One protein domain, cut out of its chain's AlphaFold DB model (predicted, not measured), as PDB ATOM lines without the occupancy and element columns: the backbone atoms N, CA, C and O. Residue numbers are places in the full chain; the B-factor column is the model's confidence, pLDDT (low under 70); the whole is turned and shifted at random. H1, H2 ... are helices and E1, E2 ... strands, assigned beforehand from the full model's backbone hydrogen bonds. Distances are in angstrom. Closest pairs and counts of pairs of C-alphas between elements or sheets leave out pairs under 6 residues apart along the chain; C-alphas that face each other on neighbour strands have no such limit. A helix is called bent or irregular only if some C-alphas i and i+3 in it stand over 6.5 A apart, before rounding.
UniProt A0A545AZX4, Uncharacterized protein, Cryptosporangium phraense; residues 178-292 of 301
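This is residues 178 to 292 of the 301 residues of an uncharacterized protein of Cryptosporangium phraense (UniProt A0A545AZX4). A small antiparallel hairpin, E3 and E4, lies to one side of helix H1, and the long helix H3 crosses H1 on its other side, with short H2 at the corner between H1 and H3. A second small hairpin, E1 and E2, forms a separate two-stranded sheet, and the stretch 220 to 238 makes a wide loop at the strand end, away from the helices. The printed part has 115 residues, with four named strands and then three named helices in the order E1 E2 E3 E4 H1 H2 H3. The class is mixed, helices and strands, with 57 residues, under half, in named elements. The whole is compact, with a radius of gyration of the C-alphas of 14.8 A and spans of 39 by 31 by 27 A.

E3 is residues 214 to 219, 16.4 A long, from C-alpha 214 at (190.669, 222.614, 138.585). E4 is residues 239 to 244, 16.1 A. E1 is residues 178 to 181, 9.8 A, from C-alpha 178 at (203.435, 224.414, 140.315), and E2 is residues 191 to 195, 12.8 A. H1 is residues 253 to 265, 18.2 A. H2 is residues 267 to 272, 10.1 A; it is irregular, but only just, with C-alphas 268 and 271 6.6 A apart. H3 is residues 276 to 292, 24.8 A, ending with C-alpha 292 at (183.742, 242.569, 145.133).

E3 and E4 are a hairpin, antiparallel at 151 degrees, with N 216 and O 242 at 2.8 A, within hydrogen-bond range. The closest C-alphas of E3 and H1 are those of Ile 214 and Pro 253, 6.4 A. H1 and H3 touch, about perpendicular at 74 degrees; H3 does so with residues 282 to 286 alone, and the closest C-alphas are those of Ala 259 and Leu 282, 7.0 A. H1 and H2 are close but not clearly touching, with Tyr 263 and Arg 270 the closest C-alphas at 5.9 A. H2 and H3 touch only at the corner, where the C-alphas of Gly 272 and Gly 278 are 4.2 A apart. E1 and E2 are also a hairpin, antiparallel at 163 degrees, with N 180 and O 192 at 2.8 A, within hydrogen-bond range. E1 and E4 are only just apart, their closest C-alphas 8.2 A from each other. In H1 and H3 every O i to N i+4 pair is within hydrogen-bond range; in H2 0 of 2 are, beside 2 of 3 O i to N i+3 pairs.

The two C-alphas farthest apart, those of Thr 187 and Arg 292, are 43.6 A from each other. The printed part has no cut. The links E2 to E3 and E3 to E4 are long, with 18 and 19 residues. The mean pLDDT of the printed part is 80.5; residues 183 to 189, 210 to 211, 221 to 233 and 247 to 248 are under 70.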
ATOM      1  N   LEU A 178     204.358 225.361 139.720       93.25
ATOM      2  CA  LEU A 178     203.435 224.414 140.315       93.25
ATOM      3  C   LEU A 178     203.962 222.987 140.118       93.25
ATOM      4  O   LEU A 178     204.061 222.499 138.997       93.25
ATOM      5  N   ALA A 179     204.274 222.281 141.199       91.56
ATOM      6  CA  ALA A 179     204.575 220.856 141.143       91.56
ATOM      7  C   ALA A 179     203.304 220.050 141.427       91.56
ATOM      8  O   ALA A 179     202.762 220.098 142.534       91.56
ATOM      9  N   ILE A 180     202.846 219.289 140.435       87.50
ATOM     10  CA  ILE A 180     201.678 218.415 140.538       87.50
ATOM     11  C   ILE A 180     202.154 216.977 140.410       87.50
ATOM     12  O   ILE A 180     202.792 216.587 139.431       87.50
ATOM     13  N   ARG A 181     201.844 216.159 141.410       81.19
ATOM     14  CA  ARG A 181     202.080 214.723 141.340       81.19
ATOM     15  C   ARG A 181     200.972 214.090 140.515       81.19
ATOM     16  O   ARG A 181     199.813 214.143 140.904       81.19
ATOM     17  N   TRP A 182     201.300 213.428 139.417       70.69
ATOM     18  CA  TRP A 182     200.332 212.568 138.750       70.69
ATOM     19  C   TRP A 182     200.186 211.286 139.579       70.69
ATOM     20  O   TRP A 182     201.161 210.753 140.086       70.69
ATOM     21  N   ALA A 183     198.972 210.778 139.770       61.03
ATOM     22  CA  ALA A 183     198.768 209.390 140.187       61.03
ATOM     23  C   ALA A 183     198.044 208.641 139.063       61.03
ATOM     24  O   ALA A 183     196.858 208.881 138.827       61.03
ATOM     25  N   SER A 184     198.749 207.803 138.314       52.75
ATOM     26  CA  SER A 184     198.153 206.849 137.376       52.75
ATOM     27  C   SER A 184     198.228 205.463 138.023       52.75
ATOM     28  O   SER A 184     199.222 204.761 137.886       52.75
ATOM     29  N   GLY A 185     197.207 205.089 138.797       53.81
ATOM     30  CA  GLY A 185     197.158 203.780 139.462       53.81
ATOM     31  C   GLY A 185     197.992 203.665 140.749       53.81
ATOM     32  O   GLY A 185     198.126 204.632 141.503       53.81
ATOM     33  N   LEU A 186     198.472 202.445 141.032       50.75
ATOM     34  CA  LEU A 186     199.209 202.064 142.251       50.75
ATOM     35  C   LEU A 186     200.657 202.578 142.276       50.75
ATOM     36  O   LEU A 186     201.242 202.705 143.353       50.75
ATOM     37  N   THR A 187     201.234 202.895 141.116       53.56
ATOM     38  CA  THR A 187     202.591 203.432 141.022       53.56
ATOM     39  C   THR A 187     202.598 204.918 141.367       53.56
ATOM     40  O   THR A 187     201.722 205.699 140.988       53.56
ATOM     41  N   GLN A 188     203.585 205.307 142.171       56.47
ATOM     42  CA  GLN A 188     203.819 206.683 142.587       56.47
ATOM     43  C   GLN A 188     204.134 207.510 141.337       56.47
ATOM     44  O   GLN A 188     205.250 207.464 140.832       56.47
ATOM     45  N   GLY A 189     203.122 208.184 140.789       60.75
ATOM     46  CA  GLY A 189     203.265 208.784 139.471       60.75
ATOM     47  C   GLY A 189     204.238 209.960 139.452       60.75
ATOM     48  O   GLY A 189     204.623 210.529 140.484       60.75
ATOM     49  N   SER A 190     204.671 210.271 138.237       72.19
ATOM     50  CA  SER A 190     205.627 211.320 137.916       72.19
ATOM     51  C   SER A 190     205.205 212.660 138.517       72.19
ATOM     52  O   SER A 190     204.037 213.058 138.504       72.19
ATOM     53  N   ILE A 191     206.181 213.359 139.094       77.12
ATOM     54  CA  ILE A 191     205.993 214.729 139.568       77.12
ATOM     55  C   ILE A 191     206.288 215.630 138.390       77.12
ATOM     56  O   ILE A 191     207.423 215.677 137.920       77.12
ATOM     57  N   HIS A 192     205.267 216.342 137.939       82.25
ATOM     58  CA  HIS A 192     205.405 217.313 136.875       82.25
ATOM     59  C   HIS A 192     205.533 218.691 137.495       82.25
ATOM     60  O   HIS A 192     204.668 219.132 138.250       82.25
ATOM     61  N   THR A 193     206.646 219.351 137.203       88.62
ATOM     62  CA  THR A 193     206.860 220.755 137.533       88.62
ATOM     63  C   THR A 193     206.411 221.588 136.349       88.62
ATOM     64  O   THR A 193     206.990 221.497 135.268       88.62
ATOM     65  N   LEU A 194     205.370 222.374 136.557       90.69
ATOM     66  CA  LEU A 194     204.844 223.325 135.601       90.69
ATOM     67  C   LEU A 194     205.379 224.712 135.958       90.69
ATOM     68  O   LEU A 194     205.072 225.215 137.036       90.69
ATOM     69  N   SER A 195     206.170 225.316 135.070       92.94
ATOM     70  CA  SER A 195     206.594 226.713 135.233       92.94
ATOM     71  C   SER A 195     205.376 227.638 135.250       92.94
ATOM     72  O   SER A 195     204.386 227.369 134.570       92.94
ATOM     73  N   TRP A 196     205.459 228.749 135.980       94.50
ATOM     74  CA  TRP A 196     204.427 229.786 135.933       94.50
ATOM     75  C   TRP A 196     204.180 230.312 134.513       94.50
ATOM     76  O   TRP A 196     203.038 230.592 134.169       94.50
ATOM     77  N   ASP A 197     205.214 230.366 133.674       93.06
ATOM     78  CA  ASP A 197     205.117 230.885 132.300       93.06
ATOM     79  C   ASP A 197     204.504 229.865 131.325       93.06
ATOM     80  O   ASP A 197     204.100 230.199 130.210       93.06
ATOM     81  N   ALA A 198     204.406 228.603 131.753       92.44
ATOM     82  CA  ALA A 198     203.708 227.565 131.010       92.44
ATOM     83  C   ALA A 198     202.188 227.620 131.226       92.44
ATOM     84  O   ALA A 198     201.463 226.922 130.523       92.44
ATOM     85  N   LEU A 199     201.687 228.421 132.173       92.31
ATOM     86  CA  LEU A 199     200.257 228.672 132.328       92.31
ATOM     87  C   LEU A 199     199.791 229.689 131.284       92.31
ATOM     88  O   LEU A 199     200.435 230.711 131.055       92.31
ATOM     89  N   ALA A 200     198.634 229.427 130.688       91.31
ATOM     90  CA  ALA A 200     197.953 230.401 129.856       91.31
ATOM     91  C   ALA A 200     197.534 231.630 130.692       91.31
ATOM     92  O   ALA A 200     197.239 231.499 131.893       91.31
ATOM     93  N   PRO A 201     197.467 232.823 130.076       89.31
ATOM     94  CA  PRO A 201     197.012 234.035 130.753       89.31
ATOM     95  C   PRO A 201     195.585 233.886 131.314       89.31
ATOM     96  O   PRO A 201     194.761 233.140 130.786       89.31
ATOM     97  N   GLY A 202     195.295 234.588 132.415       86.06
ATOM     98  CA  GLY A 202     194.001 234.553 133.123       86.06
ATOM     99  C   GLY A 202     193.837 233.403 134.132       86.06
ATOM    100  O   GLY A 202     192.926 233.428 134.967       86.06
ATOM    101  N   GLY A 203     194.739 232.415 134.113       86.25
ATOM    102  CA  GLY A 203     194.769 231.318 135.080       86.25
ATOM    103  C   GLY A 203     193.536 230.401 135.033       86.25
ATOM    104  O   GLY A 203     192.665 230.532 134.173       86.25
ATOM    105  N   PRO A 204     193.433 229.433 135.960       89.75
ATOM    106  CA  PRO A 204     192.292 228.526 135.995       89.75
ATOM    107  C   PRO A 204     190.981 229.276 136.266       89.75
ATOM    108  O   PRO A 204     190.951 230.155 137.138       89.75
ATOM    109  N   PRO A 205     189.869 228.935 135.590       85.38
ATOM    110  CA  PRO A 205     188.552 229.384 136.017       85.38
ATOM    111  C   PRO A 205     188.219 228.796 137.400       85.38
ATOM    112  O   PRO A 205     188.709 227.715 137.745       85.38
ATOM    113  N   PRO A 206     187.386 229.478 138.206       81.25
ATOM    114  CA  PRO A 206     186.867 228.872 139.424       81.25
ATOM    115  C   PRO A 206     186.099 227.585 139.066       81.25
ATOM    116  O   PRO A 206     185.425 227.546 138.032       81.25
ATOM    117  N   PRO A 207     186.194 226.528 139.889       81.69
ATOM    118  CA  PRO A 207     185.462 225.287 139.653       81.69
ATOM    119  C   PRO A 207     183.952 225.561 139.599       81.69
ATOM    120  O   PRO A 207     183.413 226.233 140.478       81.69
ATOM    121  N   SER A 208     183.268 225.046 138.573       74.44
ATOM    122  CA  SER A 208     181.821 225.199 138.400       74.44
ATOM    123  C   SER A 208     181.057 223.931 138.817       74.44
ATOM    124  O   SER A 208     181.380 222.807 138.425       74.44
ATOM    125  N   GLY A 209     180.006 224.110 139.624       72.81
ATOM    126  CA  GLY A 209     179.011 223.075 139.930       72.81
ATOM    127  C   GLY A 209     179.551 221.779 140.562       72.81
ATOM    128  O   GLY A 209     180.281 221.794 141.552       72.81
ATOM    129  N   LYS A 210     179.118 220.629 140.010       66.62
ATOM    130  CA  LYS A 210     179.377 219.269 140.537       66.62
ATOM    131  C   LYS A 210     180.820 218.780 140.324       66.62
ATOM    132  O   LYS A 210     181.231 217.835 140.995       66.62
ATOM    133  N   ASN A 211     181.588 219.402 139.425       66.56
ATOM    134  CA  ASN A 211     182.968 219.014 139.122       66.56
ATOM    135  C   ASN A 211     183.952 219.912 139.876       66.56
ATOM    136  O   ASN A 211     184.335 220.984 139.424       66.56
ATOM    137  N   ARG A 212     184.388 219.451 141.043       73.19
ATOM    138  CA  ARG A 212     185.158 220.256 142.004       73.19
ATOM    139  C   ARG A 212     186.685 220.219 141.804       73.19
ATOM    140  O   ARG A 212     187.437 220.508 142.727       73.19
ATOM    141  N   GLY A 213     187.175 219.781 140.647       83.56
ATOM    142  CA  GLY A 213     188.604 219.890 140.321       83.56
ATOM    143  C   GLY A 213     188.926 221.207 139.613       83.56
ATOM    144  O   GLY A 213     188.045 222.037 139.402       83.56
ATOM    145  N   ILE A 214     190.185 221.386 139.224       88.19
ATOM    146  CA  ILE A 214     190.669 222.614 138.585       88.19
ATOM    147  C   ILE A 214     191.218 222.289 137.204       88.19
ATOM    148  O   ILE A 214     192.069 221.409 137.062       88.19
ATOM    149  N   TRP A 215     190.756 223.025 136.196       86.94
ATOM    150  CA  TRP A 215     191.324 222.991 134.853       86.94
ATOM    151  C   TRP A 215     192.405 224.054 134.720       86.94
ATOM    152  O   TRP A 215     192.136 225.236 134.918       86.94
ATOM    153  N   LEU A 216     193.611 223.637 134.358       89.19
ATOM    154  CA  LEU A 216     194.683 224.524 133.930       89.19
ATOM    155  C   LEU A 216     194.719 224.563 132.405       89.19
ATOM    156  O   LEU A 216     194.604 223.526 131.751       89.19
ATOM    157  N   LEU A 217     194.895 225.761 131.860       90.00
ATOM    158  CA  LEU A 217     195.229 225.977 130.458       90.00
ATOM    159  C   LEU A 217     196.723 226.241 130.370       90.00
ATOM    160  O   LEU A 217     197.241 227.030 131.160       90.00
ATOM    161  N   LEU A 218     197.402 225.565 129.451       89.62
ATOM    162  CA  LEU A 218     198.856 225.545 129.375       89.62
ATOM    163  C   LEU A 218     199.345 225.937 127.985       89.62
ATOM    164  O   LEU A 218     198.798 225.459 126.995       89.62
ATOM    165  N   ASN A 219     200.402 226.739 127.910       88.19
ATOM    166  CA  ASN A 219     201.069 227.111 126.663       88.19
ATOM    167  C   ASN A 219     201.937 225.938 126.183       88.19
ATOM    168  O   ASN A 219     203.025 225.725 126.717       88.19
ATOM    169  N   ARG A 220     201.426 225.151 125.220       72.56
ATOM    170  CA  ARG A 220     202.058 223.951 124.621       72.56
ATOM    171  C   ARG A 220     203.066 223.181 125.508       72.56
ATOM    172  O   ARG A 220     204.252 223.097 125.165       72.56
ATOM    173  N   PRO A 221     202.648 222.510 126.589       57.62
ATOM    174  CA  PRO A 221     203.415 221.378 127.083       57.62
ATOM    175  C   PRO A 221     203.371 220.253 126.036       57.62
ATOM    176  O   PRO A 221     202.357 220.010 125.397       57.62
ATOM    177  N   ARG A 222     204.470 219.522 125.841       61.91
ATOM    178  CA  ARG A 222     204.432 218.214 125.161       61.91
ATOM    179  C   ARG A 222     203.989 217.153 126.167       61.91
ATOM    180  O   ARG A 222     204.757 216.237 126.468       61.91
ATOM    181  N   TRP A 223     202.827 217.323 126.790       62.06
ATOM    182  CA  TRP A 223     202.317 216.308 127.702       62.06
ATOM    183  C   TRP A 223     201.527 215.256 126.920       62.06
ATOM    184  O   TRP A 223     200.834 215.578 125.956       62.06
ATOM    185  N   PRO A 224     201.662 213.965 127.269       53.97
ATOM    186  CA  PRO A 224     200.806 212.942 126.697       53.97
ATOM    187  C   PRO A 224     199.376 213.190 127.198       53.97
ATOM    188  O   PRO A 224     199.028 212.849 128.330       53.97
ATOM    189  N   VAL A 225     198.567 213.834 126.353       54.38
ATOM    190  CA  VAL A 225     197.157 214.146 126.599       54.38
ATOM    191  C   VAL A 225     196.390 212.837 126.763       54.38
ATOM    192  O   VAL A 225     196.012 212.186 125.794       54.38
ATOM    193  N   ALA A 226     196.134 212.440 128.003       48.03
ATOM    194  CA  ALA A 226     195.264 211.317 128.313       48.03
ATOM    195  C   ALA A 226     193.922 211.840 128.832       48.03
ATOM    196  O   ALA A 226     193.680 211.774 130.030       48.03
ATOM    197  N   THR A 227     193.062 212.363 127.946       52.53
ATOM    198  CA  THR A 227     191.593 212.207 128.074       52.53
ATOM    199  C   THR A 227     190.852 212.691 126.814       52.53
ATOM    200  O   THR A 227     190.724 213.898 126.623       52.53
ATOM    201  N   PRO A 228     190.300 211.787 125.985       45.41
ATOM    202  CA  PRO A 228     189.542 212.136 124.776       45.41
ATOM    203  C   PRO A 228     188.051 212.489 125.002       45.41
ATOM    204  O   PRO A 228     187.299 212.572 124.041       45.41
ATOM    205  N   LEU A 229     187.580 212.693 126.241       49.59
ATOM    206  CA  LEU A 229     186.137 212.821 126.545       49.59
ATOM    207  C   LEU A 229     185.828 213.949 127.546       49.59
ATOM    208  O   LEU A 229     185.172 213.738 128.565       49.59
ATOM    209  N   SER A 230     186.338 215.156 127.298       55.28
ATOM    210  CA  SER A 230     186.000 216.327 128.118       55.28
ATOM    211  C   SER A 230     184.760 217.034 127.538       55.28
ATOM    212  O   SER A 230     184.818 217.445 126.383       55.28
ATOM    213  N   PRO A 231     183.659 217.229 128.293       58.94
ATOM    214  CA  PRO A 231     182.425 217.878 127.818       58.94
ATOM    215  C   PRO A 231     182.546 219.411 127.660       58.94
ATOM    216  O   PRO A 231     181.549 220.125 127.693       58.94
ATOM    217  N   PHE A 232     183.764 219.941 127.551       59.94
ATOM    218  CA  PHE A 232     184.034 221.377 127.519       59.94
ATOM    219  C   PHE A 232     184.278 221.863 126.082       59.94
ATOM    220  O   PHE A 232     184.829 221.105 125.283       59.94
ATOM    221  N   PRO A 233     183.949 223.131 125.760       59.88
ATOM    222  CA  PRO A 233     184.114 223.702 124.417       59.88
ATOM    223  C   PRO A 233     185.552 223.545 123.901       59.88
ATOM    224  O   PRO A 233     186.462 223.447 124.725       59.88
ATOM    225  N   PRO A 234     185.807 223.514 122.586       70.56
ATOM    226  CA  PRO A 234     187.164 223.411 122.055       70.56
ATOM    227  C   PRO A 234     188.050 224.552 122.579       70.56
ATOM    228  O   PRO A 234     187.598 225.683 122.751       70.56
ATOM    229  N   VAL A 235     189.305 224.235 122.893       77.69
ATOM    230  CA  VAL A 235     190.351 225.223 123.203       77.69
ATOM    231  C   VAL A 235     191.165 225.490 121.941       77.69
ATOM    232  O   VAL A 235     191.322 224.561 121.146       77.69
ATOM    233  N   PRO A 236     191.688 226.714 121.753       80.94
ATOM    234  CA  PRO A 236     192.605 227.000 120.655       80.94
ATOM    235  C   PRO A 236     193.804 226.038 120.648       80.94
ATOM    236  O   PRO A 236     194.250 225.589 121.707       80.94
ATOM    237  N   ALA A 237     194.318 225.710 119.458       78.75
ATOM    238  CA  ALA A 237     195.329 224.667 119.249       78.75
ATOM    239  C   ALA A 237     196.688 224.962 119.917       78.75
ATOM    240  O   ALA A 237     197.536 224.078 120.051       78.75
ATOM    241  N   GLU A 238     196.924 226.206 120.320       82.50
ATOM    242  CA  GLU A 238     198.097 226.641 121.070       82.50
ATOM    243  C   GLU A 238     198.051 226.280 122.566       82.50
ATOM    244  O   GLU A 238     199.097 226.299 123.221       82.50
ATOM    245  N   TYR A 239     196.885 225.889 123.093       84.94
ATOM    246  CA  TYR A 239     196.713 225.550 124.503       84.94
ATOM    247  C   TYR A 239     196.444 224.062 124.733       84.94
ATOM    248  O   TYR A 239     195.679 223.419 124.017       84.94
ATOM    249  N   GLU A 240     197.002 223.531 125.818       84.94
ATOM    250  CA  GLU A 240     196.661 222.212 126.348       84.94
ATOM    251  C   GLU A 240     195.850 222.349 127.642       84.94
ATOM    252  O   GLU A 240     196.091 223.239 128.461       84.94
ATOM    253  N   ARG A 241     194.879 221.453 127.846       81.44
ATOM    254  CA  ARG A 241     194.104 221.371 129.087       81.44
ATOM    255  C   ARG A 241     194.686 220.330 130.020       81.44
ATOM    256  O   ARG A 241     194.815 219.167 129.657       81.44
ATOM    257  N   PHE A 242     194.887 220.725 131.268       83.81
ATOM    258  CA  PHE A 242     195.303 219.823 132.327       83.81
ATOM    259  C   PHE A 242     194.308 219.823 133.487       83.81
ATOM    260  O   PHE A 242     193.948 220.876 134.012       83.81
ATOM    261  N   TRP A 243     193.873 218.634 133.907       84.00
ATOM    262  CA  TRP A 243     192.914 218.471 134.999       84.00
ATOM    263  C   TRP A 243     193.586 218.093 136.313       84.00
ATOM    264  O   TRP A 243     194.195 217.028 136.444       84.00
ATOM    265  N   ILE A 244     193.364 218.909 137.339       84.38
ATOM    266  CA  ILE A 244     193.663 218.558 138.723       84.38
ATOM    267  C   ILE A 244     192.373 218.060 139.384       84.38
ATOM    268  O   ILE A 244     191.497 218.840 139.746       84.38
ATOM    269  N   ALA A 245     192.238 216.744 139.547       79.44
ATOM    270  CA  ALA A 245     191.021 216.146 140.096       79.44
ATOM    271  C   ALA A 245     190.819 216.432 141.603       79.44
ATOM    272  O   ALA A 245     191.724 216.180 142.400       79.44
ATOM    273  N   GLU A 246     189.599 216.823 142.007       74.81
ATOM    274  CA  GLU A 246     189.217 217.151 143.404       74.81
ATOM    275  C   GLU A 246     189.623 216.072 144.406       74.81
ATOM    276  O   GLU A 246     190.215 216.368 145.435       74.81
ATOM    277  N   ARG A 247     189.373 214.791 144.091       69.19
ATOM    278  CA  ARG A 247     189.691 213.657 144.985       69.19
ATOM    279  C   ARG A 247     191.177 213.594 145.364       69.19
ATOM    280  O   ARG A 247     191.593 212.721 146.129       69.19
ATOM    281  N   ARG A 248     192.024 214.409 144.739       68.31
ATOM    282  CA  ARG A 248     193.469 214.497 144.954       68.31
ATOM    283  C   ARG A 248     193.892 215.785 145.672       68.31
ATOM    284  O   ARG A 248     195.043 215.868 146.084       68.31
ATOM    285  N   ILE A 249     192.981 216.740 145.848       70.25
ATOM    286  CA  ILE A 249     193.223 218.067 146.410       70.25
ATOM    287  C   ILE A 249     192.465 218.161 147.741       70.25
ATOM    288  O   ILE A 249     191.242 218.148 147.768       70.25
ATOM    289  N   PHE A 250     193.190 218.246 148.857       77.19
ATOM    290  CA  PHE A 250     192.605 218.542 150.179       77.19
ATOM    291  C   PHE A 250     192.580 220.051 150.496       77.19
ATOM    292  O   PHE A 250     192.283 220.447 151.618       77.19
ATOM    293  N   ILE A 251     192.902 220.882 149.504       82.31
ATOM    294  CA  ILE A 251     192.734 222.340 149.512       82.31
ATOM    295  C   ILE A 251     191.374 222.662 148.890       82.31
ATOM    296  O   ILE A 251     190.934 221.951 147.986       82.31
ATOM    297  N   ASP A 252     190.732 223.746 149.323       83.88
ATOM    298  CA  ASP A 252     189.582 224.289 148.601       83.88
ATOM    299  C   ASP A 252     189.974 224.575 147.130       83.88
ATOM    300  O   ASP A 252     190.903 225.352 146.879       83.88
ATOM    301  N   PRO A 253     189.319 223.939 146.141       86.19
ATOM    302  CA  PRO A 253     189.676 224.099 144.737       86.19
ATOM    303  C   PRO A 253     189.445 225.528 144.229       86.19
ATOM    304  O   PRO A 253     190.166 225.974 143.338       86.19
ATOM    305  N   VAL A 254     188.499 226.275 144.810       87.25
ATOM    306  CA  VAL A 254     188.282 227.695 144.492       87.25
ATOM    307  C   VAL A 254     189.478 228.516 144.964       87.25
ATOM    308  O   VAL A 254     190.035 229.297 144.193       87.25
ATOM    309  N   PHE A 255     189.923 228.291 146.201       88.06
ATOM    310  CA  PHE A 255     191.107 228.950 146.753       88.06
ATOM    311  C   PHE A 255     192.361 228.641 145.928       88.06
ATOM    312  O   PHE A 255     193.095 229.553 145.557       88.06
ATOM    313  N   LEU A 256     192.586 227.368 145.588       91.38
ATOM    314  CA  LEU A 256     193.732 226.959 144.778       91.38
ATOM    315  C   LEU A 256     193.684 227.585 143.375       91.38
ATOM    316  O   LEU A 256     194.710 228.066 142.901       91.38
ATOM    317  N   ALA A 257     192.513 227.640 142.731       91.88
ATOM    318  CA  ALA A 257     192.363 228.297 141.434       91.88
ATOM    319  C   ALA A 257     192.715 229.791 141.518       91.88
ATOM    320  O   ALA A 257     193.512 230.289 140.721       91.88
ATOM    321  N   HIS A 258     192.194 230.495 142.525       91.81
ATOM    322  CA  HIS A 258     192.516 231.906 142.709       91.81
ATOM    323  C   HIS A 258     193.980 232.148 143.080       91.81
ATOM    324  O   HIS A 258     194.558 233.121 142.608       91.81
ATOM    325  N   ALA A 259     194.606 231.269 143.862       94.19
ATOM    326  CA  ALA A 259     196.023 231.378 144.177       94.19
ATOM    327  C   ALA A 259     196.908 231.199 142.939       94.19
ATOM    328  O   ALA A 259     197.831 231.982 142.727       94.19
ATOM    329  N   ILE A 260     196.608 230.206 142.095       95.12
ATOM    330  CA  ILE A 260     197.325 229.996 140.829       95.12
ATOM    331  C   ILE A 260     197.169 231.222 139.928       95.12
ATOM    332  O   ILE A 260     198.158 231.695 139.375       95.12
ATOM    333  N   ARG A 261     195.950 231.767 139.816       94.38
ATOM    334  CA  ARG A 261     195.696 232.993 139.051       94.38
ATOM    335  C   ARG A 261     196.490 234.178 139.602       94.38
ATOM    336  O   ARG A 261     197.213 234.813 138.845       94.38
ATOM    337  N   TYR A 262     196.410 234.420 140.911       94.75
ATOM    338  CA  TYR A 262     197.101 235.523 141.575       94.75
ATOM    339  C   TYR A 262     198.607 235.496 141.297       94.75
ATOM    340  O   TYR A 262     199.153 236.489 140.828       94.75
ATOM    341  N   TYR A 263     199.277 234.359 141.505       95.75
ATOM    342  CA  TYR A 263     200.721 234.252 141.257       95.75
ATOM    343  C   TYR A 263     201.094 234.206 139.772       95.75
ATOM    344  O   TYR A 263     202.198 234.621 139.411       95.75
ATOM    345  N   GLY A 264     200.190 233.744 138.906       94.94
ATOM    346  CA  GLY A 264     200.333 233.885 137.459       94.94
ATOM    347  C   GLY A 264     200.395 235.357 137.050       94.94
ATOM    348  O   GLY A 264     201.342 235.759 136.379       94.94
ATOM    349  N   GLU A 265     199.447 236.158 137.537       94.88
ATOM    350  CA  GLU A 265     199.281 237.586 137.221       94.88
ATOM    351  C   GLU A 265     200.254 238.513 137.970       94.88
ATOM    352  O   GLU A 265     200.515 239.621 137.508       94.88
ATOM    353  N   HIS A 266     200.829 238.075 139.096       96.31
ATOM    354  CA  HIS A 266     201.728 238.883 139.931       96.31
ATOM    355  C   HIS A 266     203.105 238.212 140.095       96.31
ATOM    356  O   HIS A 266     203.395 237.649 141.157       96.31
ATOM    357  N   PRO A 267     204.001 238.289 139.088       96.50
ATOM    358  CA  PRO A 267     205.316 237.651 139.147       96.50
ATOM    359  C   PRO A 267     206.157 238.056 140.360       96.50
ATOM    360  O   PRO A 267     206.795 237.209 140.983       96.50
ATOM    361  N   ASN A 268     206.079 239.325 140.765       97.06
ATOM    362  CA  ASN A 268     206.817 239.854 141.915       97.06
ATOM    363  C   ASN A 268     206.381 239.219 143.248       97.06
ATOM    364  O   ASN A 268     207.176 239.131 144.179       97.06
ATOM    365  N   ALA A 269     205.141 238.725 143.342       96.25
ATOM    366  CA  ALA A 269     204.636 238.062 144.544       96.25
ATOM    367  C   ALA A 269     205.133 236.609 144.676       96.25
ATOM    368  O   ALA A 269     205.062 236.026 145.760       96.25
ATOM    369  N   ARG A 270     205.668 236.009 143.599       96.19
ATOM    370  CA  ARG A 270     206.097 234.597 143.576       96.19
ATOM    371  C   ARG A 270     207.232 234.310 144.563       96.19
ATOM    372  O   ARG A 270     207.292 233.216 145.116       96.19
ATOM    373  N   ALA A 271     208.095 235.290 144.841       95.81
ATOM    374  CA  ALA A 271     209.170 235.160 145.831       95.81
ATOM    375  C   ALA A 271     208.644 234.947 147.265       95.81
ATOM    376  O   ALA A 271     209.326 234.342 148.089       95.81
ATOM    377  N   GLY A 272     207.417 235.397 147.555       93.38
ATOM    378  CA  GLY A 272     206.758 235.200 148.845       93.38
ATOM    379  C   GLY A 272     206.103 233.824 149.011       93.38
ATOM    380  O   GLY A 272     205.660 233.496 150.113       93.38
ATOM    381  N   ILE A 273     206.029 233.002 147.959       94.44
ATOM    382  CA  ILE A 273     205.383 231.684 148.018       94.44
ATOM    383  C   ILE A 273     206.066 230.804 149.070       94.44
ATOM    384  O   ILE A 273     207.284 230.651 149.097       94.44
ATOM    385  N   GLY A 274     205.264 230.199 149.946       88.12
ATOM    386  CA  GLY A 274     205.767 229.368 151.041       88.12
ATOM    387  C   GLY A 274     206.241 230.135 152.275       88.12
ATOM    388  O   GLY A 274     206.675 229.498 153.236       88.12
ATOM    389  N   THR A 275     206.142 231.465 152.282       91.50
ATOM    390  CA  THR A 275     206.415 232.301 153.461       91.50
ATOM    391  C   THR A 275     205.122 232.738 154.147       91.50
ATOM    392  O   THR A 275     204.049 232.715 153.542       91.50
ATOM    393  N   GLN A 276     205.238 233.167 155.407       87.56
ATOM    394  CA  GLN A 276     204.134 233.769 156.156       87.56
ATOM    395  C   GLN A 276     203.583 235.001 155.435       87.56
ATOM    396  O   GLN A 276     202.409 235.060 155.097       87.56
ATOM    397  N   GLN A 277     204.473 235.937 155.107       91.12
ATOM    398  CA  GLN A 277     204.120 237.185 154.441       91.12
ATOM    399  C   GLN A 277     203.384 236.936 153.119       91.12
ATOM    400  O   GLN A 277     202.361 237.562 152.858       91.12
ATOM    401  N   GLY A 278     203.867 236.001 152.295       91.00
ATOM    402  CA  GLY A 278     203.194 235.660 151.042       91.00
ATOM    403  C   GLY A 278     201.832 234.996 151.250       91.00
ATOM    404  O   GLY A 278     200.925 235.213 150.450       91.00
ATOM    405  N   HIS A 279     201.661 234.220 152.325       90.31
ATOM    406  CA  HIS A 279     200.369 233.643 152.694       90.31
ATOM    407  C   HIS A 279     199.363 234.726 153.111       90.31
ATOM    408  O   HIS A 279     198.207 234.701 152.682       90.31
ATOM    409  N   ASP A 280     199.807 235.699 153.903       89.56
ATOM    410  CA  ASP A 280     198.965 236.794 154.387       89.56
ATOM    411  C   ASP A 280     198.575 237.729 153.236       89.56
ATOM    412  O   ASP A 280     197.401 238.074 153.085       89.56
ATOM    413  N   GLN A 281     199.527 238.037 152.346       91.69
ATOM    414  CA  GLN A 281     199.283 238.768 151.098       91.69
ATOM    415  C   GLN A 281     198.248 238.065 150.215       91.69
ATOM    416  O   GLN A 281     197.288 238.696 149.770       91.69
ATOM    417  N   LEU A 282     198.410 236.756 149.992       91.56
ATOM    418  CA  LEU A 282     197.452 235.964 149.224       91.56
ATOM    419  C   LEU A 282     196.067 236.015 149.873       91.56
ATOM    420  O   LEU A 282     195.080 236.315 149.210       91.56
ATOM    421  N   THR A 283     195.983 235.772 151.179       89.50
ATOM    422  CA  THR A 283     194.710 235.767 151.909       89.50
ATOM    423  C   THR A 283     194.010 237.126 151.829       89.50
ATOM    424  O   THR A 283     192.804 237.179 151.585       89.50
ATOM    425  N   ALA A 284     194.753 238.226 151.972       89.88
ATOM    426  CA  ALA A 284     194.226 239.578 151.828       89.88
ATOM    427  C   ALA A 284     193.689 239.833 150.407       89.88
ATOM    428  O   ALA A 284     192.561 240.310 150.253       89.88
ATOM    429  N   ALA A 285     194.445 239.443 149.376       90.44
ATOM    430  CA  ALA A 285     194.027 239.574 147.980       90.44
ATOM    431  C   ALA A 285     192.734 238.788 147.691       90.44
ATOM    432  O   ALA A 285     191.822 239.293 147.035       90.44
ATOM    433  N   LEU A 286     192.612 237.572 148.232       87.44
ATOM    434  CA  LEU A 286     191.423 236.740 148.049       87.44
ATOM    435  C   LEU A 286     190.195 237.279 148.790       87.44
ATOM    436  O   LEU A 286     189.093 237.232 148.243       87.44
ATOM    437  N   ARG A 287     190.365 237.838 149.995       86.75
ATOM    438  CA  ARG A 287     189.274 238.528 150.705       86.75
ATOM    439  C   ARG A 287     188.762 239.718 149.896       86.75
ATOM    440  O   ARG A 287     187.553 239.859 149.736       86.75
ATOM    441  N   ALA A 288     189.661 240.518 149.321       86.62
ATOM    442  CA  ALA A 288     189.285 241.651 148.477       86.62
ATOM    443  C   ALA A 288     188.498 241.221 147.223       86.62
ATOM    444  O   ALA A 288     187.548 241.899 146.832       86.62
ATOM    445  N   LEU A 289     188.843 240.077 146.617       83.31
ATOM    446  CA  LEU A 289     188.080 239.498 145.503       83.31
ATOM    447  C   LEU A 289     186.684 239.020 145.928       83.31
ATOM    448  O   LEU A 289     185.738 239.147 145.152       83.31
ATOM    449  N   HIS A 290     186.549 238.483 147.143       78.88
ATOM    450  CA  HIS A 290     185.266 238.006 147.661       78.88
ATOM    451  C   HIS A 290     184.309 239.162 147.976       78.88
ATOM    452  O   HIS A 290     183.140 239.087 147.624       78.88
ATOM    453  N   VAL A 291     184.815 240.262 148.549       74.25
ATOM    454  CA  VAL A 291     184.016 241.472 148.826       74.25
ATOM    455  C   VAL A 291     183.460 242.093 147.540       74.25
ATOM    456  O   VAL A 291     182.337 242.585 147.536       74.25
ATOM    457  N   ARG A 292     184.210 242.042 146.428       73.06
ATOM    458  CA  ARG A 292     183.742 242.569 145.133       73.06
ATOM    459  C   ARG A 292     182.656 241.720 144.479       73.06
ATOM    460  O   ARG A 292     181.892 242.253 143.688       73.06
TER     461      ARG A 292